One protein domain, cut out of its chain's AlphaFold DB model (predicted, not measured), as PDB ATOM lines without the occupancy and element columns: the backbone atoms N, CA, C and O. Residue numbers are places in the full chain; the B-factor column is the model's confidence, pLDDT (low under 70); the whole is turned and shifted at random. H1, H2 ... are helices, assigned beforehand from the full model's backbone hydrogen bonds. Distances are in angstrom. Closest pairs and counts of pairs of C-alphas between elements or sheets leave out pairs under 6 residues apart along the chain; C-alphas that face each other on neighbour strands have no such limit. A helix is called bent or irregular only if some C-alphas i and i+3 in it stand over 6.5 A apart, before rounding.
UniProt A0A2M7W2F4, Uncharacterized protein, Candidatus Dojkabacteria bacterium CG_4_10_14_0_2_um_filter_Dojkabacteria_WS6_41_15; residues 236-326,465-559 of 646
ATOM      1  N   PRO A 236      -3.357   8.879  -6.347       83.94
ATOM      2  CA  PRO A 236      -3.476  10.253  -6.834       83.94
ATOM      3  C   PRO A 236      -2.119  10.904  -7.151       83.94
ATOM      4  O   PRO A 236      -1.984  11.590  -8.163       83.94
ATOM      5  N   THR A 237      -1.088  10.642  -6.339       86.00
ATOM      6  CA  THR A 237       0.273  11.144  -6.589       86.00
ATOM      7  C   THR A 237       0.848  10.569  -7.884       86.00
ATOM      8  O   THR A 237       1.366  11.314  -8.717       86.00
ATOM      9  N   GLN A 238       0.715   9.255  -8.093       87.94
ATOM     10  CA  GLN A 238       1.176   8.590  -9.316       87.94
ATOM     11  C   GLN A 238       0.448   9.110 -10.563       87.94
ATOM     12  O   GLN A 238       1.094   9.376 -11.577       87.94
ATOM     13  N   ASN A 239      -0.863   9.350 -10.472       85.94
ATOM     14  CA  ASN A 239      -1.651   9.911 -11.569       85.94
ATOM     15  C   ASN A 239      -1.183  11.319 -11.961       85.94
ATOM     16  O   ASN A 239      -1.162  11.653 -13.142       85.94
ATOM     17  N   ILE A 240      -0.766  12.149 -11.007       87.69
ATOM     18  CA  ILE A 240      -0.281  13.509 -11.292       87.69
ATOM     19  C   ILE A 240       1.099  13.499 -11.919       87.69
ATOM     20  O   ILE A 240       1.329  14.246 -12.870       87.69
ATOM     21  N   VAL A 241       1.990  12.632 -11.439       91.06
ATOM     22  CA  VAL A 241       3.295  12.414 -12.073       91.06
ATOM     23  C   VAL A 241       3.097  11.959 -13.517       91.06
ATOM     24  O   VAL A 241       3.646  12.575 -14.428       91.06
ATOM     25  N   LEU A 242       2.238  10.961 -13.743       89.38
ATOM     26  CA  LEU A 242       1.890  10.488 -15.081       89.38
ATOM     27  C   LEU A 242       1.311  11.616 -15.946       89.38
ATOM     28  O   LEU A 242       1.748  11.834 -17.075       89.38
ATOM     29  N   GLY A 243       0.368  12.388 -15.402       89.25
ATOM     30  CA  GLY A 243      -0.224  13.522 -16.099       89.25
ATOM     31  C   GLY A 243       0.785  14.614 -16.446       89.25
ATOM     32  O   GLY A 243       0.642  15.229 -17.500       89.25
ATOM     33  N   PHE A 244       1.781  14.872 -15.596       91.44
ATOM     34  CA  PHE A 244       2.860  15.816 -15.883       91.44
ATOM     35  C   PHE A 244       3.774  15.303 -16.995       91.44
ATOM     36  O   PHE A 244       4.077  16.067 -17.907       91.44
ATOM     37  N   THR A 245       4.148  14.020 -16.972       91.38
ATOM     38  CA  THR A 245       4.955  13.387 -18.028       91.38
ATOM     39  C   THR A 245       4.278  13.492 -19.390       91.38
ATOM     40  O   THR A 245       4.891  13.960 -20.345       91.38
ATOM     41  N   ILE A 246       2.990  13.159 -19.463       89.06
ATOM     42  CA  ILE A 246       2.197  13.304 -20.690       89.06
ATOM     43  C   ILE A 246       2.182  14.762 -21.160       89.06
ATOM     44  O   ILE A 246       2.403  15.059 -22.333       89.06
ATOM     45  N   TRP A 247       1.913  15.686 -20.235       90.25
ATOM     46  CA  TRP A 247       1.802  17.104 -20.564       90.25
ATOM     47  C   TRP A 247       3.124  17.694 -21.052       90.25
ATOM     48  O   TRP A 247       3.136  18.501 -21.978       90.25
ATOM     49  N   LYS A 248       4.238  17.262 -20.456       91.81
ATOM     50  CA  LYS A 248       5.592  17.613 -20.878       91.81
ATOM     51  C   LYS A 248       5.835  17.233 -22.334       91.81
ATOM     52  O   LYS A 248       6.235  18.094 -23.110       91.81
ATOM     53  N   GLU A 249       5.546  15.991 -22.712       90.62
ATOM     54  CA  GLU A 249       5.764  15.522 -24.085       90.62
ATOM     55  C   GLU A 249       4.917  16.289 -25.101       90.62
ATOM     56  O   GLU A 249       5.430  16.728 -26.131       90.62
ATOM     57  N   LEU A 250       3.637  16.507 -24.796       89.81
ATOM     58  CA  LEU A 250       2.749  17.302 -25.644       89.81
ATOM     59  C   LEU A 250       3.264  18.738 -25.805       89.81
ATOM     60  O   LEU A 250       3.341  19.250 -26.926       89.81
ATOM     61  N   TYR A 251       3.678  19.366 -24.703       91.12
ATOM     62  CA  TYR A 251       4.203  20.727 -24.693       91.12
ATOM     63  C   TYR A 251       5.501  20.857 -25.507       91.12
ATOM     64  O   TYR A 251       5.632  21.781 -26.314       91.12
ATOM     65  N   GLU A 252       6.439  19.916 -25.359       91.69
ATOM     66  CA  GLU A 252       7.694  19.863 -26.127       91.69
ATOM     67  C   GLU A 252       7.444  19.735 -27.643       91.69
ATOM     68  O   GLU A 252       8.193  20.289 -28.452       91.69
ATOM     69  N   HIS A 253       6.328  19.113 -28.032       91.88
ATOM     70  CA  HIS A 253       5.885  18.976 -29.424       91.88
ATOM     71  C   HIS A 253       4.873  20.056 -29.854       91.88
ATOM     72  O   HIS A 253       4.243  19.957 -30.906       91.88
ATOM     73  N   GLY A 254       4.765  21.146 -29.090       90.31
ATOM     74  CA  GLY A 254       4.025  22.352 -29.463       90.31
ATOM     75  C   GLY A 254       2.535  22.344 -29.117       90.31
ATOM     76  O   GLY A 254       1.839  23.290 -29.483       90.31
ATOM     77  N   VAL A 255       2.045  21.326 -28.411       90.81
ATOM     78  CA  VAL A 255       0.668  21.253 -27.912       90.81
ATOM     79  C   VAL A 255       0.621  21.838 -26.497       90.81
ATOM     80  O   VAL A 255       0.705  21.128 -25.501       90.81
ATOM     81  N   ASP A 256       0.511  23.163 -26.420       90.69
ATOM     82  CA  ASP A 256       0.153  23.870 -25.183       90.69
ATOM     83  C   ASP A 256      -1.356  23.754 -24.884       90.69
ATOM     84  O   ASP A 256      -2.127  23.217 -25.676       90.69
ATOM     85  N   MET A 257      -1.797  24.258 -23.735       88.31
ATOM     86  CA  MET A 257      -3.155  24.157 -23.209       88.31
ATOM     87  C   MET A 257      -4.176  24.778 -24.145       88.31
ATOM     88  O   MET A 257      -5.218  24.175 -24.392       88.31
ATOM     89  N   ASP A 258      -3.888  25.954 -24.692       88.75
ATOM     90  CA  ASP A 258      -4.807  26.609 -25.617       88.75
ATOM     91  C   ASP A 258      -4.873  25.864 -26.952       88.75
ATOM     92  O   ASP A 258      -5.964  25.701 -27.498       88.75
ATOM     93  N   THR A 259      -3.748  25.338 -27.445       89.00
ATOM     94  CA  THR A 259      -3.723  24.458 -28.623       89.00
ATOM     95  C   THR A 259      -4.518  23.182 -28.353       89.00
ATOM     96  O   THR A 259      -5.337  22.781 -29.173       89.00
ATOM     97  N   TYR A 260      -4.339  22.567 -27.187       87.44
ATOM     98  CA  TYR A 260      -5.044  21.359 -26.775       87.44
ATOM     99  C   TYR A 260      -6.561  21.587 -26.674       87.44
ATOM    100  O   TYR A 260      -7.353  20.835 -27.243       87.44
ATOM    101  N   LEU A 261      -6.987  22.666 -26.010       86.56
ATOM    102  CA  LEU A 261      -8.392  23.072 -25.940       86.56
ATOM    103  C   LEU A 261      -8.956  23.373 -27.327       86.56
ATOM    104  O   LEU A 261     -10.077  22.961 -27.636       86.56
ATOM    105  N   GLU A 262      -8.175  24.043 -28.175       85.81
ATOM    106  CA  GLU A 262      -8.558  24.308 -29.551       85.81
ATOM    107  C   GLU A 262      -8.821  22.999 -30.298       85.81
ATOM    108  O   GLU A 262      -9.902  22.892 -30.882       85.81
ATOM    109  N   LEU A 263      -7.896  22.027 -30.270       83.69
ATOM    110  CA  LEU A 263      -8.042  20.708 -30.910       83.69
ATOM    111  C   LEU A 263      -9.364  20.035 -30.510       83.69
ATOM    112  O   LEU A 263     -10.061  19.486 -31.357       83.69
ATOM    113  N   LEU A 264      -9.779  20.180 -29.253       77.56
ATOM    114  CA  LEU A 264     -11.026  19.619 -28.719       77.56
ATOM    115  C   LEU A 264     -12.295  20.448 -29.021       77.56
ATOM    116  O   LEU A 264     -13.417  20.088 -28.635       77.56
ATOM    117  N   GLY A 265     -12.143  21.571 -29.721       79.31
ATOM    118  CA  GLY A 265     -13.236  22.472 -30.082       79.31
ATOM    119  C   GLY A 265     -13.691  23.385 -28.942       79.31
ATOM    120  O   GLY A 265     -14.801  23.920 -29.001       79.31
ATOM    121  N   TYR A 266     -12.861  23.579 -27.918       84.69
ATOM    122  CA  TYR A 266     -13.086  24.548 -26.849       84.69
ATOM    123  C   TYR A 266     -12.431  25.901 -27.180       84.69
ATOM    124  O   TYR A 266     -11.518  25.978 -28.005       84.69
ATOM    125  N   PRO A 267     -12.917  27.008 -26.587       88.50
ATOM    126  CA  PRO A 267     -12.170  28.261 -26.587       88.50
ATOM    127  C   PRO A 267     -10.934  28.151 -25.671       88.50
ATOM    128  O   PRO A 267     -10.751  27.143 -24.996       88.50
ATOM    129  N   ASN A 268     -10.121  29.209 -25.612       90.25
ATOM    130  CA  ASN A 268      -8.981  29.281 -24.691       90.25
ATOM    131  C   ASN A 268      -9.388  29.102 -23.215       90.25
ATOM    132  O   ASN A 268     -10.552  29.321 -22.847       90.25
ATOM    133  N   ALA A 269      -8.422  28.732 -22.374       89.88
ATOM    134  CA  ALA A 269      -8.676  28.349 -20.983       89.88
ATOM    135  C   ALA A 269      -9.393  29.437 -20.171       89.88
ATOM    136  O   ALA A 269     -10.386  29.149 -19.495       89.88
ATOM    137  N   ASP A 270      -8.995  30.703 -20.329       91.94
ATOM    138  CA  ASP A 270      -9.648  31.850 -19.685       91.94
ATOM    139  C   ASP A 270     -11.139  31.940 -20.032       91.94
ATOM    140  O   ASP A 270     -12.000  32.167 -19.171       91.94
ATOM    141  N   THR A 271     -11.479  31.741 -21.307       93.25
ATOM    142  CA  THR A 271     -12.870  31.760 -21.761       93.25
ATOM    143  C   THR A 271     -13.637  30.555 -21.232       93.25
ATOM    144  O   THR A 271     -14.792  30.722 -20.828       93.25
ATOM    145  N   VAL A 272     -13.028  29.363 -21.214       90.94
ATOM    146  CA  VAL A 272     -13.633  28.157 -20.624       90.94
ATOM    147  C   VAL A 272     -13.968  28.414 -19.157       90.94
ATOM    148  O   VAL A 272     -15.136  28.325 -18.775       90.94
ATOM    149  N   LYS A 273     -12.984  28.846 -18.364       91.50
ATOM    150  CA  LYS A 273     -13.137  29.165 -16.939       91.50
ATOM    151  C   LYS A 273     -14.225  30.208 -16.702       91.50
ATOM    152  O   LYS A 273     -15.114  30.003 -15.876       91.50
ATOM    153  N   LYS A 274     -14.229  31.300 -17.474       92.56
ATOM    154  CA  LYS A 274     -15.261  32.345 -17.384       92.56
ATOM    155  C   LYS A 274     -16.664  31.807 -17.674       92.56
ATOM    156  O   LYS A 274     -17.616  32.199 -17.001       92.56
ATOM    157  N   ARG A 275     -16.820  30.945 -18.684       91.25
ATOM    158  CA  ARG A 275     -18.123  30.367 -19.058       91.25
ATOM    159  C   ARG A 275     -18.608  29.348 -18.030       91.25
ATOM    160  O   ARG A 275     -19.781  29.391 -17.674       91.25
ATOM    161  N   LEU A 276     -17.710  28.526 -17.495       90.31
ATOM    162  CA  LEU A 276     -17.992  27.612 -16.388       90.31
ATOM    163  C   LEU A 276     -18.458  28.359 -15.131       90.31
ATOM    164  O   LEU A 276     -19.513  28.043 -14.590       90.31
ATOM    165  N   LEU A 277     -17.739  29.410 -14.721       89.56
ATOM    166  CA  LEU A 277     -18.130  30.252 -13.582       89.56
ATOM    167  C   LEU A 277     -19.458  30.982 -13.822       89.56
ATOM    168  O   LEU A 277     -20.269  31.125 -12.907       89.56
ATOM    169  N   LYS A 278     -19.716  31.430 -15.058       89.38
ATOM    170  CA  LYS A 278     -21.006  32.024 -15.429       89.38
ATOM    171  C   LYS A 278     -22.143  31.008 -15.310       89.38
ATOM    172  O   LYS A 278     -23.188  31.350 -14.776       89.38
ATOM    173  N   PHE A 279     -21.945  29.785 -15.794       87.50
ATOM    174  CA  PHE A 279     -22.926  28.710 -15.666       87.50
ATOM    175  C   PHE A 279     -23.198  28.378 -14.190       87.50
ATOM    176  O   PHE A 279     -24.352  28.376 -13.776       87.50
ATOM    177  N   ALA A 280     -22.143  28.222 -13.384       85.38
ATOM    178  CA  ALA A 280     -22.213  28.001 -11.937       85.38
ATOM    179  C   ALA A 280     -22.965  29.101 -11.160       85.38
ATOM    180  O   ALA A 280     -23.509  28.849 -10.090       85.38
ATOM    181  N   SER A 281     -22.998  30.327 -11.686       85.56
ATOM    182  CA  SER A 281     -23.667  31.475 -11.061       85.56
ATOM    183  C   SER A 281     -25.005  31.844 -11.716       85.56
ATOM    184  O   SER A 281     -25.635  32.829 -11.316       85.56
ATOM    185  N   ASP A 282     -25.471  31.074 -12.705       87.56
ATOM    186  CA  ASP A 282     -26.734  31.340 -13.394       87.56
ATOM    187  C   ASP A 282     -27.928  30.982 -12.493       87.56
ATOM    188  O   ASP A 282     -28.148  29.828 -12.116       87.56
ATOM    189  N   LYS A 283     -28.728  32.001 -12.158       88.12
ATOM    190  CA  LYS A 283     -29.882  31.873 -11.259       88.12
ATOM    191  C   LYS A 283     -30.986  30.988 -11.829       88.12
ATOM    192  O   LYS A 283     -31.650  30.305 -11.052       88.12
ATOM    193  N   GLU A 284     -31.202  30.999 -13.143       86.56
ATOM    194  CA  GLU A 284     -32.246  30.180 -13.766       86.56
ATOM    195  C   GLU A 284     -31.830  28.712 -13.793       86.56
ATOM    196  O   GLU A 284     -32.635  27.840 -13.466       86.56
ATOM    197  N   VAL A 285     -30.553  28.448 -14.082       86.12
ATOM    198  CA  VAL A 285     -29.985  27.099 -14.004       86.12
ATOM    199  C   VAL A 285     -30.082  26.578 -12.570       86.12
ATOM    200  O   VAL A 285     -30.668  25.522 -12.345       86.12
ATOM    201  N   LEU A 286     -29.616  27.343 -11.577       87.56
ATOM    202  CA  LEU A 286     -29.688  26.945 -10.167       87.56
ATOM    203  C   LEU A 286     -31.131  26.687  -9.708       87.56
ATOM    204  O   LEU A 286     -31.399  25.709  -9.011       87.56
ATOM    205  N   LYS A 287     -32.074  27.544 -10.106       88.44
ATOM    206  CA  LYS A 287     -33.497  27.378  -9.788       88.44
ATOM    207  C   LYS A 287     -34.055  26.079 -10.363       88.44
ATOM    208  O   LYS A 287     -34.804  25.390  -9.666       88.44
ATOM    209  N   GLU A 288     -33.699  25.734 -11.596       86.62
ATOM    210  CA  GLU A 288     -34.106  24.477 -12.224       86.62
ATOM    211  C   GLU A 288     -33.529  23.270 -11.472       86.62
ATOM    212  O   GLU A 288     -34.290  22.388 -11.072       86.62
ATOM    213  N   ILE A 289     -32.226  23.279 -11.156       87.44
ATOM    214  CA  ILE A 289     -31.570  22.205 -10.387       87.44
ATOM    215  C   ILE A 289     -32.234  22.020  -9.019       87.44
ATOM    216  O   ILE A 289     -32.564  20.901  -8.638       87.44
ATOM    217  N   VAL A 290     -32.480  23.108  -8.282       88.88
ATOM    218  CA  VAL A 290     -33.141  23.066  -6.966       88.88
ATOM    219  C   VAL A 290     -34.579  22.552  -7.072       88.88
ATOM    220  O   VAL A 290     -35.058  21.869  -6.166       88.88
ATOM    221  N   THR A 291     -35.271  22.860  -8.169       87.56
ATOM    222  CA  THR A 291     -36.630  22.366  -8.422       87.56
ATOM    223  C   THR A 291     -36.624  20.860  -8.667       87.56
ATOM    224  O   THR A 291     -37.399  20.145  -8.032       87.56
ATOM    225  N   HIS A 292     -35.710  20.365  -9.508       86.75
ATOM    226  CA  HIS A 292     -35.489  18.928  -9.675       86.75
ATOM    227  C   HIS A 292     -35.104  18.268  -8.348       86.75
ATOM    228  O   HIS A 292     -35.696  17.259  -7.980       86.75
ATOM    229  N   PHE A 293     -34.194  18.869  -7.578       87.88
ATOM    230  CA  PHE A 293     -33.742  18.320  -6.301       87.88
ATOM    231  C   PHE A 293     -34.897  18.145  -5.310       87.88
ATOM    232  O   PHE A 293     -35.096  17.064  -4.763       87.88
ATOM    233  N   LYS A 294     -35.717  19.189  -5.142       88.31
ATOM    234  CA  LYS A 294     -36.895  19.168  -4.266       88.31
ATOM    235  C   LYS A 294     -37.902  18.086  -4.660       88.31
ATOM    236  O   LYS A 294     -38.493  17.466  -3.779       88.31
ATOM    237  N   ASN A 295     -38.133  17.907  -5.958       84.38
ATOM    238  CA  ASN A 295     -39.199  17.041  -6.458       84.38
ATOM    239  C   ASN A 295     -38.755  15.581  -6.599       84.38
ATOM    240  O   ASN A 295     -39.556  14.677  -6.381       84.38
ATOM    241  N   GLU A 296     -37.495  15.347  -6.960       83.19
ATOM    242  CA  GLU A 296     -36.977  14.017  -7.283       83.19
ATOM    243  C   GLU A 296     -36.153  13.388  -6.157       83.19
ATOM    244  O   GLU A 296     -35.979  12.169  -6.169       83.19
ATOM    245  N   ARG A 297     -35.620  14.182  -5.217       86.38
ATOM    246  CA  ARG A 297     -34.865  13.721  -4.033       86.38
ATOM    247  C   ARG A 297     -35.311  14.483  -2.767       86.38
ATOM    248  O   ARG A 297     -34.532  15.240  -2.176       86.38
ATOM    249  N   PRO A 298     -36.597  14.380  -2.380       87.12
ATOM    250  CA  PRO A 298     -37.178  15.185  -1.309       87.12
ATOM    251  C   PRO A 298     -36.521  14.978   0.064       87.12
ATOM    252  O   PRO A 298     -36.470  15.932   0.845       87.12
ATOM    253  N   GLU A 299     -36.012  13.785   0.386       86.94
ATOM    254  CA  GLU A 299     -35.384  13.532   1.693       86.94
ATOM    255  C   GLU A 299     -33.977  14.145   1.777       86.94
ATOM    256  O   GLU A 299     -33.656  14.857   2.740       86.94
ATOM    257  N   SER A 300     -33.161  13.984   0.732       88.00
ATOM    258  CA  SER A 300     -31.885  14.693   0.607       88.00
ATOM    259  C   SER A 300     -32.091  16.210   0.550       88.00
ATOM    260  O   SER A 300     -31.327  16.952   1.169       88.00
ATOM    261  N   TYR A 301     -33.152  16.699  -0.104       89.38
ATOM    262  CA  TYR A 301     -33.488  18.126  -0.133       89.38
ATOM    263  C   TYR A 301     -33.831  18.692   1.251       89.38
ATOM    264  O   TYR A 301     -33.369  19.779   1.606       89.38
ATOM    265  N   LYS A 302     -34.623  17.973   2.059       89.31
ATOM    266  CA  LYS A 302     -34.913  18.375   3.448       89.31
ATOM    267  C   LYS A 302     -33.630  18.459   4.272       89.31
ATOM    268  O   LYS A 302     -33.430  19.443   4.982       89.31
ATOM    269  N   THR A 303     -32.752  17.465   4.131       85.44
ATOM    270  CA  THR A 303     -31.449  17.437   4.814       85.44
ATOM    271  C   THR A 303     -30.602  18.650   4.435       85.44
ATOM    272  O   THR A 303     -30.108  19.355   5.314       85.44
ATOM    273  N   TRP A 304     -30.512  18.954   3.139       87.69
ATOM    274  CA  TRP A 304     -29.821  20.142   2.638       87.69
ATOM    275  C   TRP A 304     -30.383  21.439   3.208       87.69
ATOM    276  O   TRP A 304     -29.632  22.304   3.645       87.69
ATOM    277  N   LYS A 305     -31.713  21.577   3.247       88.56
ATOM    278  CA  LYS A 305     -32.369  22.760   3.813       88.56
ATOM    279  C   LYS A 305     -32.051  22.976   5.290       88.56
ATOM    280  O   LYS A 305     -32.045  24.122   5.723       88.56
ATOM    281  N   GLN A 306     -31.811  21.903   6.038       87.25
ATOM    282  CA  GLN A 306     -31.486  21.966   7.462       87.25
ATOM    283  C   GLN A 306     -29.995  22.204   7.716       87.25
ATOM    284  O   GLN A 306     -29.651  22.978   8.602       87.25
ATOM    285  N   LYS A 307     -29.115  21.532   6.963       84.56
ATOM    286  CA  LYS A 307     -27.667  21.506   7.227       84.56
ATOM    287  C   LYS A 307     -26.847  22.444   6.338       84.56
ATOM    288  O   LYS A 307     -25.696  22.710   6.647       84.56
ATOM    289  N   GLY A 308     -27.412  22.923   5.231       82.94
ATOM    290  CA  GLY A 308     -26.697  23.701   4.212       82.94
ATOM    291  C   GLY A 308     -25.809  22.865   3.283       82.94
ATOM    292  O   GLY A 308     -25.261  23.404   2.327       82.94
ATOM    293  N   GLU A 309     -25.706  21.556   3.516       83.88
ATOM    294  CA  GLU A 309     -24.847  20.624   2.783       83.88
ATOM    295  C   GLU A 309     -25.583  19.322   2.428       83.88
ATOM    296  O   GLU A 309     -26.549  18.932   3.091       83.88
ATOM    297  N   ILE A 310     -25.125  18.649   1.371       79.50
ATOM    298  CA  ILE A 310     -25.695  17.391   0.874       79.50
ATOM    299  C   ILE A 310     -24.613  16.313   0.874       79.50
ATOM    300  O   ILE A 310     -23.762  16.326  -0.018       79.50
ATOM    301  N   PRO A 311     -24.663  15.321   1.779       76.69
ATOM    302  CA  PRO A 311     -23.798  14.157   1.664       76.69
ATOM    303  C   PRO A 311     -24.073  13.453   0.335       76.69
ATOM    304  O   PRO A 311     -25.192  12.994   0.108       76.69
ATOM    305  N   TYR A 312     -23.080  13.348  -0.547       75.19
ATOM    306  CA  TYR A 312     -23.271  12.811  -1.903       75.19
ATOM    307  C   TYR A 312     -23.836  11.377  -1.874       75.19
ATOM    308  O   TYR A 312     -24.755  11.048  -2.616       75.19
ATOM    309  N   MET A 313     -23.399  10.558  -0.908       75.50
ATOM    310  CA  MET A 313     -23.947   9.211  -0.676       75.50
ATOM    311  C   MET A 313     -25.429   9.200  -0.280       75.50
ATOM    312  O   MET A 313     -26.107   8.207  -0.517       75.50
ATOM    313  N   SER A 314     -25.958  10.276   0.314       78.69
ATOM    314  CA  SER A 314     -27.389  10.346   0.641       78.69
ATOM    315  C   SER A 314     -28.262  10.370  -0.613       78.69
ATOM    316  O   SER A 314     -29.315   9.743  -0.609       78.69
ATOM    317  N   ILE A 315     -27.789  11.012  -1.687       82.25
ATOM    318  CA  ILE A 315     -28.499  11.100  -2.968       82.25
ATOM    319  C   ILE A 315     -28.619   9.713  -3.588       82.25
ATOM    320  O   ILE A 315     -29.718   9.307  -3.953       82.25
ATOM    321  N   PHE A 316     -27.505   8.978  -3.657       77.50
ATOM    322  CA  PHE A 316     -27.488   7.625  -4.213       77.50
ATOM    323  C   PHE A 316     -28.278   6.629  -3.370       77.50
ATOM    324  O   PHE A 316     -28.893   5.728  -3.916       77.50
ATOM    325  N   GLN A 317     -28.305   6.780  -2.045       76.38
ATOM    326  CA  GLN A 317     -29.116   5.903  -1.198       76.38
ATOM    327  C   GLN A 317     -30.611   6.224  -1.291       76.38
ATOM    328  O   GLN A 317     -31.441   5.316  -1.294       76.38
ATOM    329  N   GLU A 318     -30.980   7.504  -1.401       83.06
ATOM    330  CA  GLU A 318     -32.362   7.873  -1.698       83.06
ATOM    331  C   GLU A 318     -32.779   7.345  -3.076       83.06
ATOM    332  O   GLU A 318     -33.872   6.801  -3.211       83.06
ATOM    333  N   GLU A 319     -31.890   7.434  -4.064       78.62
ATOM    334  CA  GLU A 319     -32.061   6.853  -5.392       78.62
ATOM    335  C   GLU A 319     -32.247   5.332  -5.334       78.62
ATOM    336  O   GLU A 319     -33.276   4.834  -5.789       78.62
ATOM    337  N   ALA A 320     -31.333   4.613  -4.681       76.12
ATOM    338  CA  ALA A 320     -31.406   3.173  -4.464       76.12
ATOM    339  C   ALA A 320     -32.752   2.760  -3.853       76.12
ATOM    340  O   ALA A 320     -33.416   1.845  -4.338       76.12
ATOM    341  N   ARG A 321     -33.215   3.494  -2.833       78.75
ATOM    342  CA  ARG A 321     -34.511   3.261  -2.185       78.75
ATOM    343  C   ARG A 321     -35.692   3.527  -3.122       78.75
ATOM    344  O   ARG A 321     -36.651   2.758  -3.113       78.75
ATOM    345  N   ILE A 322     -35.659   4.610  -3.901       77.12
ATOM    346  CA  ILE A 322     -36.729   4.952  -4.853       77.12
ATOM    347  C   ILE A 322     -36.834   3.884  -5.947       77.12
ATOM    348  O   ILE A 322     -37.938   3.428  -6.252       77.12
ATOM    349  N   PHE A 323     -35.696   3.453  -6.493       73.88
ATOM    350  CA  PHE A 323     -35.628   2.442  -7.546       73.88
ATOM    351  C   PHE A 323     -35.706   1.006  -7.027       73.88
ATOM    352  O   PHE A 323     -35.697   0.071  -7.824       73.88
ATOM    353  N   LYS A 324     -35.847   0.821  -5.706       77.50
ATOM    354  CA  LYS A 324     -35.884  -0.492  -5.050       77.50
ATOM    355  C   LYS A 324     -34.696  -1.356  -5.475       77.50
ATOM    356  O   LYS A 324     -34.863  -2.536  -5.792       77.50
ATOM    357  N   GLN A 325     -33.511  -0.747  -5.501       77.12
ATOM    358  CA  GLN A 325     -32.269  -1.472  -5.707       77.12
ATOM    359  C   GLN A 325     -32.168  -2.606  -4.677       77.12
ATOM    360  O   GLN A 325     -32.671  -2.484  -3.552       77.12
ATOM    361  N   PRO A 326     -31.573  -3.741  -5.056       79.31
ATOM    362  CA  PRO A 326     -31.531  -4.899  -4.185       79.31
ATOM    363  C   PRO A 326     -30.662  -4.639  -2.958       79.31
ATOM    364  O   PRO A 326     -29.809  -3.760  -2.928       79.31
ATOM    365  N   ALA A 465     -38.655  21.887 -17.578       62.66
ATOM    366  CA  ALA A 465     -37.219  21.830 -17.821       62.66
ATOM    367  C   ALA A 465     -36.796  22.668 -19.036       62.66
ATOM    368  O   ALA A 465     -37.391  22.550 -20.110       62.66
ATOM    369  N   LYS A 466     -35.753  23.492 -18.886       71.62
ATOM    370  CA  LYS A 466     -35.082  24.191 -19.991       71.62
ATOM    371  C   LYS A 466     -33.678  23.637 -20.245       71.62
ATOM    372  O   LYS A 466     -33.240  23.637 -21.393       71.62
ATOM    373  N   TYR A 467     -32.974  23.200 -19.204       69.44
ATOM    374  CA  TYR A 467     -31.564  22.810 -19.254       69.44
ATOM    375  C   TYR A 467     -31.331  21.324 -18.942       69.44
ATOM    376  O   TYR A 467     -30.415  20.719 -19.514       69.44
ATOM    377  N   PHE A 468     -32.129  20.723 -18.058       73.06
ATOM    378  CA  PHE A 468     -31.942  19.358 -17.565       73.06
ATOM    379  C   PHE A 468     -33.250  18.585 -17.529       73.06
ATOM    380  O   PHE A 468     -34.301  19.119 -17.219       73.06
ATOM    381  N   THR A 469     -33.176  17.292 -17.808       67.25
ATOM    382  CA  THR A 469     -34.344  16.402 -17.785       67.25
ATOM    383  C   THR A 469     -34.598  15.779 -16.411       67.25
ATOM    384  O   THR A 469     -35.703  15.310 -16.152       67.25
ATOM    385  N   SER A 470     -33.590  15.772 -15.529       73.31
ATOM    386  CA  SER A 470     -33.648  15.175 -14.190       73.31
ATOM    387  C   SER A 470     -32.636  15.807 -13.232       73.31
ATOM    388  O   SER A 470     -31.671  16.454 -13.659       73.31
ATOM    389  N   PHE A 471     -32.804  15.549 -11.931       82.38
ATOM    390  CA  PHE A 471     -31.841  15.952 -10.907       82.38
ATOM    391  C   PHE A 471     -30.467  15.304 -11.109       82.38
ATOM    392  O   PHE A 471     -29.462  15.977 -10.927       82.38
ATOM    393  N   MET A 472     -30.398  14.031 -11.513       78.12
ATOM    394  CA  MET A 472     -29.109  13.344 -11.683       78.12
ATOM    395  C   MET A 472     -28.309  13.895 -12.862       78.12
ATOM    396  O   MET A 472     -27.103  14.087 -12.736       78.12
ATOM    397  N   GLN A 473     -28.972  14.233 -13.973       74.56
ATOM    398  CA  GLN A 473     -28.314  14.911 -15.094       74.56
ATOM    399  C   GLN A 473     -27.813  16.302 -14.679       74.56
ATOM    400  O   GLN A 473     -26.679  16.673 -14.979       74.56
ATOM    401  N   ALA A 474     -28.649  17.060 -13.964       80.50
ATOM    402  CA  ALA A 474     -28.278  18.351 -13.398       80.50
ATOM    403  C   ALA A 474     -27.066  18.243 -12.464       80.50
ATOM    404  O   ALA A 474     -26.110  18.998 -12.619       80.50
ATOM    405  N   LEU A 475     -27.098  17.294 -11.528       81.25
ATOM    406  CA  LEU A 475     -26.029  17.020 -10.576       81.25
ATOM    407  C   LEU A 475     -24.732  16.672 -11.296       81.25
ATOM    408  O   LEU A 475     -23.717  17.289 -10.993       81.25
ATOM    409  N   ALA A 476     -24.786  15.755 -12.267       78.19
ATOM    410  CA  ALA A 476     -23.631  15.337 -13.048       78.19
ATOM    411  C   ALA A 476     -22.976  16.529 -13.754       78.19
ATOM    412  O   ALA A 476     -21.785  16.744 -13.573       78.19
ATOM    413  N   SER A 477     -23.731  17.361 -14.485       78.62
ATOM    414  CA  SER A 477     -23.172  18.565 -15.121       78.62
ATOM    415  C   SER A 477     -22.652  19.578 -14.092       78.62
ATOM    416  O   SER A 477     -21.550  20.106 -14.227       78.62
ATOM    417  N   TRP A 478     -23.428  19.857 -13.045       81.69
ATOM    418  CA  TRP A 478     -23.087  20.876 -12.051       81.69
ATOM    419  C   TRP A 478     -21.835  20.508 -11.254       81.69
ATOM    420  O   TRP A 478     -20.997  21.373 -10.993       81.69
ATOM    421  N   SER A 479     -21.662  19.222 -10.933       81.06
ATOM    422  CA  SER A 479     -20.492  18.723 -10.217       81.06
ATOM    423  C   SER A 479     -19.203  18.790 -11.022       81.06
ATOM    424  O   SER A 479     -18.141  18.851 -10.417       81.06
ATOM    425  N   GLN A 480     -19.263  18.806 -12.360       83.06
ATOM    426  CA  GLN A 480     -18.049  18.893 -13.182       83.06
ATOM    427  C   GLN A 480     -17.395  20.278 -13.148       83.06
ATOM    428  O   GLN A 480     -16.209  20.390 -13.460       83.06
ATOM    429  N   VAL A 481     -18.128  21.340 -12.781       86.19
ATOM    430  CA  VAL A 481     -17.612  22.719 -12.852       86.19
ATOM    431  C   VAL A 481     -16.372  22.930 -11.976       86.19
ATOM    432  O   VAL A 481     -15.359  23.383 -12.519       86.19
ATOM    433  N   PRO A 482     -16.387  22.605 -10.664       86.25
ATOM    434  CA  PRO A 482     -15.220  22.814  -9.811       86.25
ATOM    435  C   PRO A 482     -14.004  22.009 -10.278       86.25
ATOM    436  O   PRO A 482     -12.909  22.559 -10.378       86.25
ATOM    437  N   PHE A 483     -14.206  20.737 -10.647       84.44
ATOM    438  CA  PHE A 483     -13.134  19.867 -11.136       84.44
ATOM    439  C   PHE A 483     -12.531  20.360 -12.445       84.44
ATOM    440  O   PHE A 483     -11.313  20.419 -12.563       84.44
ATOM    441  N   SER A 484     -13.366  20.781 -13.396       85.75
ATOM    442  CA  SER A 484     -12.908  21.332 -14.674       85.75
ATOM    443  C   SER A 484     -12.001  22.544 -14.473       85.75
ATOM    444  O   SER A 484     -10.958  22.654 -15.108       85.75
ATOM    445  N   ILE A 485     -12.377  23.452 -13.567       88.44
ATOM    446  CA  ILE A 485     -11.580  24.648 -13.271       88.44
ATOM    447  C   ILE A 485     -10.246  24.258 -12.631       88.44
ATOM    448  O   ILE A 485      -9.200  24.746 -13.051       88.44
ATOM    449  N   VAL A 486     -10.273  23.375 -11.634       87.56
ATOM    450  CA  VAL A 486      -9.066  22.946 -10.921       87.56
ATOM    451  C   VAL A 486      -8.105  22.189 -11.836       87.56
ATOM    452  O   VAL A 486      -6.909  22.465 -11.817       87.56
ATOM    453  N   GLN A 487      -8.609  21.286 -12.681       85.25
ATOM    454  CA  GLN A 487      -7.778  20.573 -13.649       85.25
ATOM    455  C   GLN A 487      -7.110  21.537 -14.636       85.25
ATOM    456  O   GLN A 487      -5.911  21.401 -14.870       85.25
ATOM    457  N   LEU A 488      -7.836  22.536 -15.159       87.38
ATOM    458  CA  LEU A 488      -7.251  23.570 -16.024       87.38
ATOM    459  C   LEU A 488      -6.106  24.305 -15.318       87.38
ATOM    460  O   LEU A 488      -5.010  24.396 -15.862       87.38
ATOM    461  N   GLU A 489      -6.312  24.743 -14.073       89.25
ATOM    462  CA  GLU A 489      -5.269  25.436 -13.309       89.25
ATOM    463  C   GLU A 489      -4.056  24.532 -12.998       89.25
ATOM    464  O   GLU A 489      -2.911  24.993 -13.000       89.25
ATOM    465  N   ILE A 490      -4.257  23.232 -12.744       88.12
ATOM    466  CA  ILE A 490      -3.147  22.276 -12.584       88.12
ATOM    467  C   ILE A 490      -2.311  22.215 -13.873       88.12
ATOM    468  O   ILE A 490      -1.082  22.287 -13.805       88.12
ATOM    469  N   ARG A 491      -2.953  22.144 -15.047       86.81
ATOM    470  CA  ARG A 491      -2.251  22.118 -16.344       86.81
ATOM    471  C   ARG A 491      -1.542  23.440 -16.649       86.81
ATOM    472  O   ARG A 491      -0.401  23.417 -17.106       86.81
ATOM    473  N   GLU A 492      -2.138  24.580 -16.302       89.56
ATOM    474  CA  GLU A 492      -1.469  25.889 -16.360       89.56
ATOM    475  C   GLU A 492      -0.196  25.907 -15.506       89.56
ATOM    476  O   GLU A 492       0.858  26.369 -15.950       89.56
ATOM    477  N   LYS A 493      -0.256  25.357 -14.284       91.19
ATOM    478  CA  LYS A 493       0.933  25.235 -13.432       91.19
ATOM    479  C   LYS A 493       1.988  24.331 -14.043       91.19
ATOM    480  O   LYS A 493       3.164  24.690 -13.996       91.19
ATOM    481  N   PHE A 494       1.596  23.206 -14.636       91.31
ATOM    482  CA  PHE A 494       2.535  22.338 -15.342       91.31
ATOM    483  C   PHE A 494       3.249  23.094 -16.460       91.31
ATOM    484  O   PHE A 494       4.473  23.053 -16.521       91.31
ATOM    485  N   GLU A 495       2.539  23.871 -17.276       91.62
ATOM    486  CA  GLU A 495       3.200  24.696 -18.292       91.62
ATOM    487  C   GLU A 495       4.163  25.726 -17.711       91.62
ATOM    488  O   GLU A 495       5.229  25.955 -18.278       91.62
ATOM    489  N   ILE A 496       3.800  26.380 -16.606       93.62
ATOM    490  CA  ILE A 496       4.683  27.348 -15.946       93.62
ATOM    491  C   ILE A 496       5.981  26.664 -15.504       93.62
ATOM    492  O   ILE A 496       7.055  27.251 -15.638       93.62
ATOM    493  N   LEU A 497       5.898  25.436 -14.990       93.25
ATOM    494  CA  LEU A 497       7.061  24.636 -14.612       93.25
ATOM    495  C   LEU A 497       7.904  24.245 -15.830       93.25
ATOM    496  O   LEU A 497       9.117  24.447 -15.823       93.25
ATOM    497  N   LEU A 498       7.265  23.772 -16.898       94.00
ATOM    498  CA  LEU A 498       7.940  23.395 -18.142       94.00
ATOM    499  C   LEU A 498       8.650  24.591 -18.790       94.00
ATOM    500  O   LEU A 498       9.808  24.488 -19.183       94.00
ATOM    501  N   LYS A 499       8.017  25.772 -18.798       93.44
ATOM    502  CA  LYS A 499       8.627  27.043 -19.242       93.44
ATOM    503  C   LYS A 499       9.857  27.431 -18.415       93.44
ATOM    504  O   LYS A 499      10.735  28.120 -18.924       93.44
ATOM    505  N   LYS A 500       9.927  26.996 -17.154       94.06
ATOM    506  CA  LYS A 500      11.081  27.185 -16.259       94.06
ATOM    507  C   LYS A 500      12.129  26.067 -16.370       94.06
ATOM    508  O   LYS A 500      13.115  26.114 -15.643       94.06
ATOM    509  N   GLY A 501      11.935  25.084 -17.252       91.31
ATOM    510  CA  GLY A 501      12.862  23.968 -17.454       91.31
ATOM    511  C   GLY A 501      12.746  22.849 -16.417       91.31
ATOM    512  O   GLY A 501      13.664  22.044 -16.292       91.31
ATOM    513  N   VAL A 502      11.647  22.784 -15.659       92.62
ATOM    514  CA  VAL A 502      11.407  21.693 -14.704       92.62
ATOM    515  C   VAL A 502      11.012  20.433 -15.467       92.62
ATOM    516  O   VAL A 502      10.038  20.440 -16.215       92.62
ATOM    517  N   THR A 503      11.754  19.348 -15.257       87.25
ATOM    518  CA  THR A 503      11.554  18.074 -15.962       87.25
ATOM    519  C   THR A 503      10.926  16.981 -15.108       87.25
ATOM    520  O   THR A 503      10.469  15.992 -15.677       87.25
ATOM    521  N   GLU A 504      10.899  17.156 -13.785       91.19
ATOM    522  CA  GLU A 504      10.400  16.200 -12.790       91.19
ATOM    523  C   GLU A 504       9.704  16.944 -11.638       91.19
ATOM    524  O   GLU A 504      10.055  18.086 -11.331       91.19
ATOM    525  N   LEU A 505       8.722  16.304 -10.996       90.50
ATOM    526  CA  LEU A 505       7.999  16.860  -9.848       90.50
ATOM    527  C   LEU A 505       8.542  16.273  -8.541       90.50
ATOM    528  O   LEU A 505       8.593  15.055  -8.387       90.50
ATOM    529  N   SER A 506       8.912  17.129  -7.586       89.44
ATOM    530  CA  SER A 506       9.319  16.682  -6.249       89.44
ATOM    531  C   SER A 506       8.108  16.303  -5.392       89.44
ATOM    532  O   SER A 506       7.019  16.855  -5.561       89.44
ATOM    533  N   SER A 507       8.302  15.409  -4.417       87.38
ATOM    534  CA  SER A 507       7.245  15.035  -3.465       87.38
ATOM    535  C   SER A 507       6.695  16.242  -2.698       87.38
ATOM    536  O   SER A 507       5.485  16.390  -2.580       87.38
ATOM    537  N   GLU A 508       7.571  17.154  -2.264       88.12
ATOM    538  CA  GLU A 508       7.168  18.391  -1.580       88.12
ATOM    539  C   GLU A 508       6.264  19.263  -2.465       88.12
ATOM    540  O   GLU A 508       5.262  19.808  -2.004       88.12
ATOM    541  N   PHE A 509       6.577  19.368  -3.761       88.38
ATOM    542  CA  PHE A 509       5.730  20.103  -4.693       88.38
ATOM    543  C   PHE A 509       4.363  19.434  -4.859       88.38
ATOM    544  O   PHE A 509       3.352  20.131  -4.898       88.38
ATOM    545  N   LEU A 510       4.316  18.100  -4.946       87.88
ATOM    546  CA  LEU A 510       3.066  17.348  -5.074       87.88
ATOM    547  C   LEU A 510       2.160  17.555  -3.848       87.88
ATOM    548  O   LEU A 510       0.969  17.806  -4.020       87.88
ATOM    549  N   GLU A 511       2.725  17.553  -2.640       83.94
ATOM    550  CA  GLU A 511       1.998  17.852  -1.398       83.94
ATOM    551  C   GLU A 511       1.466  19.298  -1.365       83.94
ATOM    552  O   GLU A 511       0.306  19.536  -1.019       83.94
ATOM    553  N   GLN A 512       2.279  20.278  -1.775       86.44
ATOM    554  CA  GLN A 512       1.856  21.683  -1.850       86.44
ATOM    555  C   GLN A 512       0.747  21.896  -2.888       86.44
ATOM    556  O   GLN A 512      -0.244  22.579  -2.617       86.44
ATOM    557  N   LEU A 513       0.907  21.296  -4.072       86.06
ATOM    558  CA  LEU A 513      -0.068  21.323  -5.158       86.06
ATOM    559  C   LEU A 513      -1.403  20.735  -4.672       86.06
ATOM    560  O   LEU A 513      -2.459  21.295  -4.968       86.06
ATOM    561  N   GLN A 514      -1.352  19.652  -3.889       81.94
ATOM    562  CA  GLN A 514      -2.534  19.006  -3.326       81.94
ATOM    563  C   GLN A 514      -3.284  19.946  -2.398       81.94
ATOM    564  O   GLN A 514      -4.453  20.245  -2.637       81.94
ATOM    565  N   PHE A 515      -2.601  20.436  -1.364       83.88
ATOM    566  CA  PHE A 515      -3.219  21.306  -0.373       83.88
ATOM    567  C   PHE A 515      -3.842  22.543  -1.029       83.88
ATOM    568  O   PHE A 515      -4.975  22.915  -0.725       83.88
ATOM    569  N   GLU A 516      -3.133  23.161  -1.976       88.88
ATOM    570  CA  GLU A 516      -3.639  24.328  -2.691       88.88
ATOM    571  C   GLU A 516      -4.930  24.027  -3.460       88.88
ATOM    572  O   GLU A 516      -5.902  24.785  -3.361       88.88
ATOM    573  N   TYR A 517      -4.945  22.957  -4.255       88.56
ATOM    574  CA  TYR A 517      -6.076  22.683  -5.132       88.56
ATOM    575  C   TYR A 517      -7.257  22.031  -4.427       88.56
ATOM    576  O   TYR A 517      -8.387  22.299  -4.830       88.56
ATOM    577  N   ASP A 518      -7.038  21.283  -3.347       83.81
ATOM    578  CA  ASP A 518      -8.115  20.806  -2.476       83.81
ATOM    579  C   ASP A 518      -8.844  21.989  -1.826       83.81
ATOM    580  O   ASP A 518     -10.072  22.077  -1.884       83.81
ATOM    581  N   MET A 519      -8.097  22.973  -1.313       84.88
ATOM    582  CA  MET A 519      -8.673  24.202  -0.756       84.88
ATOM    583  C   MET A 519      -9.436  25.018  -1.811       84.88
ATOM    584  O   MET A 519     -10.516  25.551  -1.538       84.88
ATOM    585  N   LYS A 520      -8.908  25.116  -3.038       87.31
ATOM    586  CA  LYS A 520      -9.610  25.776  -4.153       87.31
ATOM    587  C   LYS A 520     -10.882  25.032  -4.547       87.31
ATOM    588  O   LYS A 520     -11.911  25.673  -4.758       87.31
ATOM    589  N   LEU A 521     -10.816  23.706  -4.639       85.62
ATOM    590  CA  LEU A 521     -11.950  22.857  -4.973       85.62
ATOM    591  C   LEU A 521     -13.063  23.019  -3.934       85.62
ATOM    592  O   LEU A 521     -14.208  23.265  -4.311       85.62
ATOM    593  N   GLN A 522     -12.722  22.971  -2.642       80.69
ATOM    594  CA  GLN A 522     -13.665  23.201  -1.547       80.69
ATOM    595  C   GLN A 522     -14.342  24.573  -1.668       80.69
ATOM    596  O   GLN A 522     -15.568  24.663  -1.645       80.69
ATOM    597  N   LYS A 523     -13.567  25.639  -1.896       84.50
ATOM    598  CA  LYS A 523     -14.108  26.996  -2.065       84.50
ATOM    599  C   LYS A 523     -15.043  27.120  -3.274       84.50
ATOM    600  O   LYS A 523     -16.040  27.838  -3.217       84.50
ATOM    601  N   LEU A 524     -14.726  26.451  -4.384       84.44
ATOM    602  CA  LEU A 524     -15.603  26.411  -5.558       84.44
ATOM    603  C   LEU A 524     -16.912  25.677  -5.237       84.44
ATOM    604  O   LEU A 524     -17.971  26.154  -5.633       84.44
ATOM    605  N   TRP A 525     -16.855  24.575  -4.486       80.44
ATOM    606  CA  TRP A 525     -18.034  23.827  -4.040       80.44
ATOM    607  C   TRP A 525     -18.933  24.600  -3.076       80.44
ATOM    608  O   TRP A 525     -20.155  24.518  -3.202       80.44
ATOM    609  N   GLU A 526     -18.358  25.380  -2.162       76.12
ATOM    610  CA  GLU A 526     -19.104  26.270  -1.260       76.12
ATOM    611  C   GLU A 526     -19.926  27.321  -2.028       76.12
ATOM    612  O   GLU A 526     -20.989  27.741  -1.574       76.12
ATOM    613  N   GLY A 527     -19.463  27.726  -3.217       69.31
ATOM    614  CA  GLY A 527     -20.182  28.636  -4.113       69.31
ATOM    615  C   GLY A 527     -21.315  27.988  -4.922       69.31
ATOM    616  O   GLY A 527     -22.023  28.692  -5.643       69.31
ATOM    617  N   LEU A 528     -21.486  26.667  -4.827       76.75
ATOM    618  CA  LEU A 528     -22.488  25.872  -5.539       76.75
ATOM    619  C   LEU A 528     -23.529  25.295  -4.561       76.75
ATOM    620  O   LEU A 528     -23.552  25.614  -3.374       76.75
ATOM    621  N   LEU A 529     -24.415  24.413  -5.044       73.94
ATOM    622  CA  LEU A 529     -25.083  23.473  -4.144       73.94
ATOM    623  C   LEU A 529     -23.986  22.655  -3.459       73.94
ATOM    624  O   LEU A 529     -23.284  21.894  -4.118       73.94
ATOM    625  N   HIS A 530     -23.793  22.885  -2.163       75.88
ATOM    626  CA  HIS A 530     -22.679  22.317  -1.421       75.88
ATOM    627  C   HIS A 530     -22.886  20.808  -1.229       75.88
ATOM    628  O   HIS A 530     -23.630  20.369  -0.347       75.88
ATOM    629  N   PHE A 531     -22.246  20.004  -2.080       74.19
ATOM    630  CA  PHE A 531     -22.210  18.552  -1.938       74.19
ATOM    631  C   PHE A 531     -20.987  18.151  -1.125       74.19
ATOM    632  O   PHE A 531     -19.852  18.371  -1.545       74.19
ATOM    633  N   THR A 532     -21.211  17.508   0.014       70.56
ATOM    634  CA  THR A 532     -20.136  16.924   0.804       70.56
ATOM    635  C   THR A 532     -19.868  15.510   0.320       70.56
ATOM    636  O   THR A 532     -20.692  14.596   0.423       70.56
ATOM    637  N   ARG A 533     -18.675  15.309  -0.229       67.94
ATOM    638  CA  ARG A 533     -18.130  13.980  -0.487       67.94
ATOM    639  C   ARG A 533     -16.697  13.978   0.037       67.94
ATOM    640  O   ARG A 533     -15.869  14.687  -0.526       67.94
ATOM    641  N   PRO A 534     -16.375  13.175   1.066       54.53
ATOM    642  CA  PRO A 534     -15.011  13.088   1.594       54.53
ATOM    643  C   PRO A 534     -13.950  12.707   0.545       54.53
ATOM    644  O   PRO A 534     -12.766  12.871   0.795       54.53
ATOM    645  N   SER A 535     -14.373  12.201  -0.620       57.41
ATOM    646  CA  SER A 535     -13.528  11.794  -1.746       57.41
ATOM    647  C   SER A 535     -13.449  12.809  -2.899       57.41
ATOM    648  O   SER A 535     -13.114  12.425  -4.016       57.41
ATOM    649  N   TYR A 536     -13.889  14.054  -2.706       63.62
ATOM    650  CA  TYR A 536     -13.749  15.123  -3.702       63.62
ATOM    651  C   TYR A 536     -12.520  15.967  -3.380       63.62
ATOM    652  O   TYR A 536     -12.641  17.125  -2.997       63.62
ATOM    653  N   THR A 537     -11.344  15.359  -3.535       69.56
ATOM    654  CA  THR A 537     -10.073  16.081  -3.636       69.56
ATOM    655  C   THR A 537      -9.835  16.448  -5.101       69.56
ATOM    656  O   THR A 537     -10.351  15.804  -6.022       69.56
ATOM    657  N   ALA A 538      -9.059  17.499  -5.332       68.50
ATOM    658  CA  ALA A 538      -8.623  17.909  -6.659       68.50
ATOM    659  C   ALA A 538      -7.847  16.795  -7.374       68.50
ATOM    660  O   ALA A 538      -7.847  16.717  -8.601       68.50
ATOM    661  N   PHE A 539      -7.192  15.943  -6.587       72.56
ATOM    662  CA  PHE A 539      -6.230  14.952  -7.045       72.56
ATOM    663  C   PHE A 539      -6.899  13.601  -7.318       72.56
ATOM    664  O   PHE A 539      -6.528  12.924  -8.273       72.56
ATOM    665  N   ASP A 540      -7.944  13.244  -6.569       67.50
ATOM    666  CA  ASP A 540      -8.731  12.025  -6.803       67.50
ATOM    667  C   ASP A 540      -9.481  12.028  -8.137       67.50
ATOM    668  O   ASP A 540      -9.816  10.970  -8.664       67.50
ATOM    669  N   TRP A 541      -9.790  13.218  -8.650       68.81
ATOM    670  CA  TRP A 541     -10.506  13.415  -9.910       68.81
ATOM    671  C   TRP A 541      -9.589  13.841 -11.048       68.81
ATOM    672  O   TRP A 541     -10.068  14.161 -12.134       68.81
ATOM    673  N   PHE A 542      -8.277  13.876 -10.821       76.31
ATOM    674  CA  PHE A 542      -7.328  14.191 -11.870       76.31
ATOM    675  C   PHE A 542      -7.196  12.998 -12.820       76.31
ATOM    676  O   PHE A 542      -6.669  11.950 -12.450       76.31
ATOM    677  N   MET A 543      -7.669  13.169 -14.054       77.62
ATOM    678  CA  MET A 543      -7.539  12.161 -15.103       77.62
ATOM    679  C   MET A 543      -6.264  12.443 -15.910       77.62
ATOM    680  O   MET A 543      -6.217  13.449 -16.631       77.62
ATOM    681  N   PRO A 544      -5.217  11.601 -15.798       79.62
ATOM    682  CA  PRO A 544      -3.956  11.841 -16.490       79.62
ATOM    683  C   PRO A 544      -4.132  11.811 -18.007       79.62
ATOM    684  O   PRO A 544      -3.611  12.700 -18.680       79.62
ATOM    685  N   LEU A 545      -4.904  10.837 -18.502       75.00
ATOM    686  CA  LEU A 545      -5.110  10.579 -19.929       75.00
ATOM    687  C   LEU A 545      -6.207  11.458 -20.535       75.00
ATOM    688  O   LEU A 545      -6.052  11.919 -21.656       75.00
ATOM    689  N   ALA A 546      -7.265  11.773 -19.781       69.94
ATOM    690  CA  ALA A 546      -8.438  12.492 -20.284       69.94
ATOM    691  C   ALA A 546      -8.638  13.868 -19.609       69.94
ATOM    692  O   ALA A 546      -9.630  14.082 -18.910       69.94
ATOM    693  N   PRO A 547      -7.750  14.856 -19.833       63.12
ATOM    694  CA  PRO A 547      -7.782  16.159 -19.149       63.12
ATOM    695  C   PRO A 547      -9.000  17.043 -19.490       63.12
ATOM    696  O   PRO A 547      -9.098  18.171 -19.018       63.12
ATOM    697  N   TYR A 548      -9.911  16.566 -20.340       67.44
ATOM    698  CA  TYR A 548     -11.119  17.271 -20.766       67.44
ATOM    699  C   TYR A 548     -12.402  16.492 -20.470       67.44
ATOM    700  O   TYR A 548     -13.468  16.969 -20.853       67.44
ATOM    701  N   ASP A 549     -12.334  15.327 -19.816       62.97
ATOM    702  CA  ASP A 549     -13.511  14.470 -19.614       62.97
ATOM    703  C   ASP A 549     -14.618  15.228 -18.863       62.97
ATOM    704  O   ASP A 549     -15.772  15.273 -19.284       62.97
ATOM    705  N   ALA A 550     -14.228  16.005 -17.849       68.69
ATOM    706  CA  ALA A 550     -15.130  16.911 -17.143       68.69
ATOM    707  C   ALA A 550     -15.731  18.012 -18.052       68.69
ATOM    708  O   ALA A 550     -16.888  18.406 -17.881       68.69
ATOM    709  N   LEU A 551     -14.978  18.492 -19.054       76.25
ATOM    710  CA  LEU A 551     -15.420  19.522 -20.000       76.25
ATOM    711  C   LEU A 551     -16.395  18.986 -21.057       76.25
ATOM    712  O   LEU A 551     -17.236  19.762 -21.516       76.25
ATOM    713  N   VAL A 552     -16.331  17.695 -21.421       70.44
ATOM    714  CA  VAL A 552     -17.241  17.068 -22.406       70.44
ATOM    715  C   VAL A 552     -18.693  17.266 -21.996       70.44
ATOM    716  O   VAL A 552     -19.492  17.795 -22.773       70.44
ATOM    717  N   TYR A 553     -19.011  16.967 -20.738       67.19
ATOM    718  CA  TYR A 553     -20.355  17.136 -20.174       67.19
ATOM    719  C   TYR A 553     -20.804  18.604 -20.085       67.19
ATOM    720  O   TYR A 553     -21.989  18.895 -19.906       67.19
ATOM    721  N   MET A 554     -19.864  19.542 -20.227       77.56
ATOM    722  CA  MET A 554     -20.080  20.984 -20.123       77.56
ATOM    723  C   MET A 554     -19.984  21.710 -21.465       77.56
ATOM    724  O   MET A 554     -20.217  22.922 -21.527       77.56
ATOM    725  N   LYS A 555     -19.709  20.990 -22.560       77.56
ATOM    726  CA  LYS A 555     -19.426  21.580 -23.872       77.56
ATOM    727  C   LYS A 555     -20.529  22.515 -24.353       77.56
ATOM    728  O   LYS A 555     -20.217  23.618 -24.786       77.56
ATOM    729  N   ARG A 556     -21.806  22.163 -24.176       74.06
ATOM    730  CA  ARG A 556     -22.955  23.020 -24.546       74.06
ATOM    731  C   ARG A 556     -23.033  24.354 -23.789       74.06
ATOM    732  O   ARG A 556     -23.629  25.307 -24.278       74.06
ATOM    733  N   PHE A 557     -22.443  24.432 -22.595       78.25
ATOM    734  CA  PHE A 557     -22.393  25.652 -21.779       78.25
ATOM    735  C   PHE A 557     -21.106  26.452 -22.013       78.25
ATOM    736  O   PHE A 557     -21.056  27.659 -21.763       78.25
ATOM    737  N   ILE A 558     -20.066  25.784 -22.513       80.62
ATOM    738  CA  ILE A 558     -18.761  26.373 -22.808       80.62
ATOM    739  C   ILE A 558     -18.677  26.848 -24.252       80.62
ATOM    740  O   ILE A 558     -18.047  27.864 -24.497       80.62
ATOM    741  N   VAL A 559     -19.257  26.162 -25.229       79.31
ATOM    742  CA  VAL A 559     -19.130  26.485 -26.653       79.31
ATOM    743  C   VAL A 559     -20.389  27.214 -27.102       79.31
ATOM    744  O   VAL A 559     -21.488  26.680 -27.046       79.31
TER     745      VAL A 559
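What this domain is: This is residues 236 to 326 and 465 to 559 of the 646 residues of an uncharacterized protein of Candidatus Dojkabacteria bacterium CG_4_10_14_0_2_um_filter_Dojkabacteria_WS6_41_15 (UniProt A0A2M7W2F4). A long, nearly straight helix, H7, runs along the long axis as the core of an elongated, all-helix domain, with other helices on several sides of it. H8 folds back over arm H7b, H3 runs back along it elsewhere, and H1 crosses it steeply; H4 packs on arm H7a, and the hairpin of H5 and H6 makes the end of the domain beyond H4. After H8, residues 527 to 548 form a long stretch with no named element, leading to the two short helices H9 and H10. The printed part has 186 residues with ten named helices, H1 to H10 in chain order, and no named strand. It is compact, with a radius of gyration of the C-alphas of 18.0 A, and its C-alphas span 53 by 33 by 30 A.

Where its parts are: H1, residues 236 to 252, begins at C-alpha 236 at (-3.476, 10.253, -6.834) and is 24.3 A long from first to last C-alpha. H2 is residues 257 to 263, and H3 is residues 269 to 280, 16.3 A long. H4, residues 283 to 296, is 19.6 A long. H5 is residues 298 to 307 and H6 residues 312 to 322, 14.3 A and 15.9 A long. After the cut comes H7, residues 471 to 499, assigned as one helix by its hydrogen bonds but bent: C-alphas 479 and 482 are 6.7 A apart. Its arms are H7a, residues 471 to 479, and H7b, residues 482 to 499, which is 26.0 A long and begins at C-alpha 482 at (-15.220, 22.814, -9.811). H8, residues 507 to 526, is 28.7 A long. H9 is residues 549 to 552, and H10, residues 555 to 558, ends at C-alpha 558 at (-18.761, 26.373, -22.808).

How they stand to each other: H7, taken whole, is the hub and touches five other helices; its arms stand at a shallow tilt of 23 degrees. H7b and H8 form a helical hairpin at a shallow tilt of 32 degrees, with the C-alphas of Pro 482 and Leu 524 closest at 5.6 A. H1 touches H7b with residues 244 to 251 alone, the same way at a steep tilt of 54 degrees; the closest C-alphas, of Phe 244 and Phe 494, are 6.6 A apart. H3 and H7b only just touch, with 3 pairs of C-alphas within 8 A, opposite ways at a shallow tilt of 16 degrees; Lys 273 and Ile 485 have the closest C-alphas, 6.0 A apart. H9 only just touches H7b, with 3 such pairs, the closest C-alphas being those of Ser 484 and Ala 550 at 5.5 A. H10 touches H3, closest at the C-alphas of Arg 275 and Ile 558, 5.5 A apart. H2 only just touches H3, with 3 such pairs; the C-alphas of Asp 258 and Ala 269 are closest at 6.3 A. H4 touches H7a, closest at the C-alphas of His 292 and Phe 471, 4.9 A apart. H5 and H6 form a helical hairpin at 27 degrees, with the C-alphas of Ser 300 and Ile 315 closest at 6.1 A. H3 and H8 are apart. Every O i to N i+4 pair is within hydrogen-bond range in H1, H2, H3, H4, H5, H7a, H7b and H8, against 6 of 7 in H6; H9 and H10 are too short for such a pair.

The domain as a whole: The two C-alphas farthest apart, those of Lys 324 and Gly 501, are 55.9 A from each other. Residues 327 to 464 are not printed, and C-alphas 326 and 465 are 30.5 A apart across the cut. The link from H8 to H9 is long, with 22 residues. In it, residues 531 to 532 pair in parallel with residues 310 to 311. The mean pLDDT of the printed part is 83.0; 18 residues are under 70, among them residues 533 to 538 and 546 to 550.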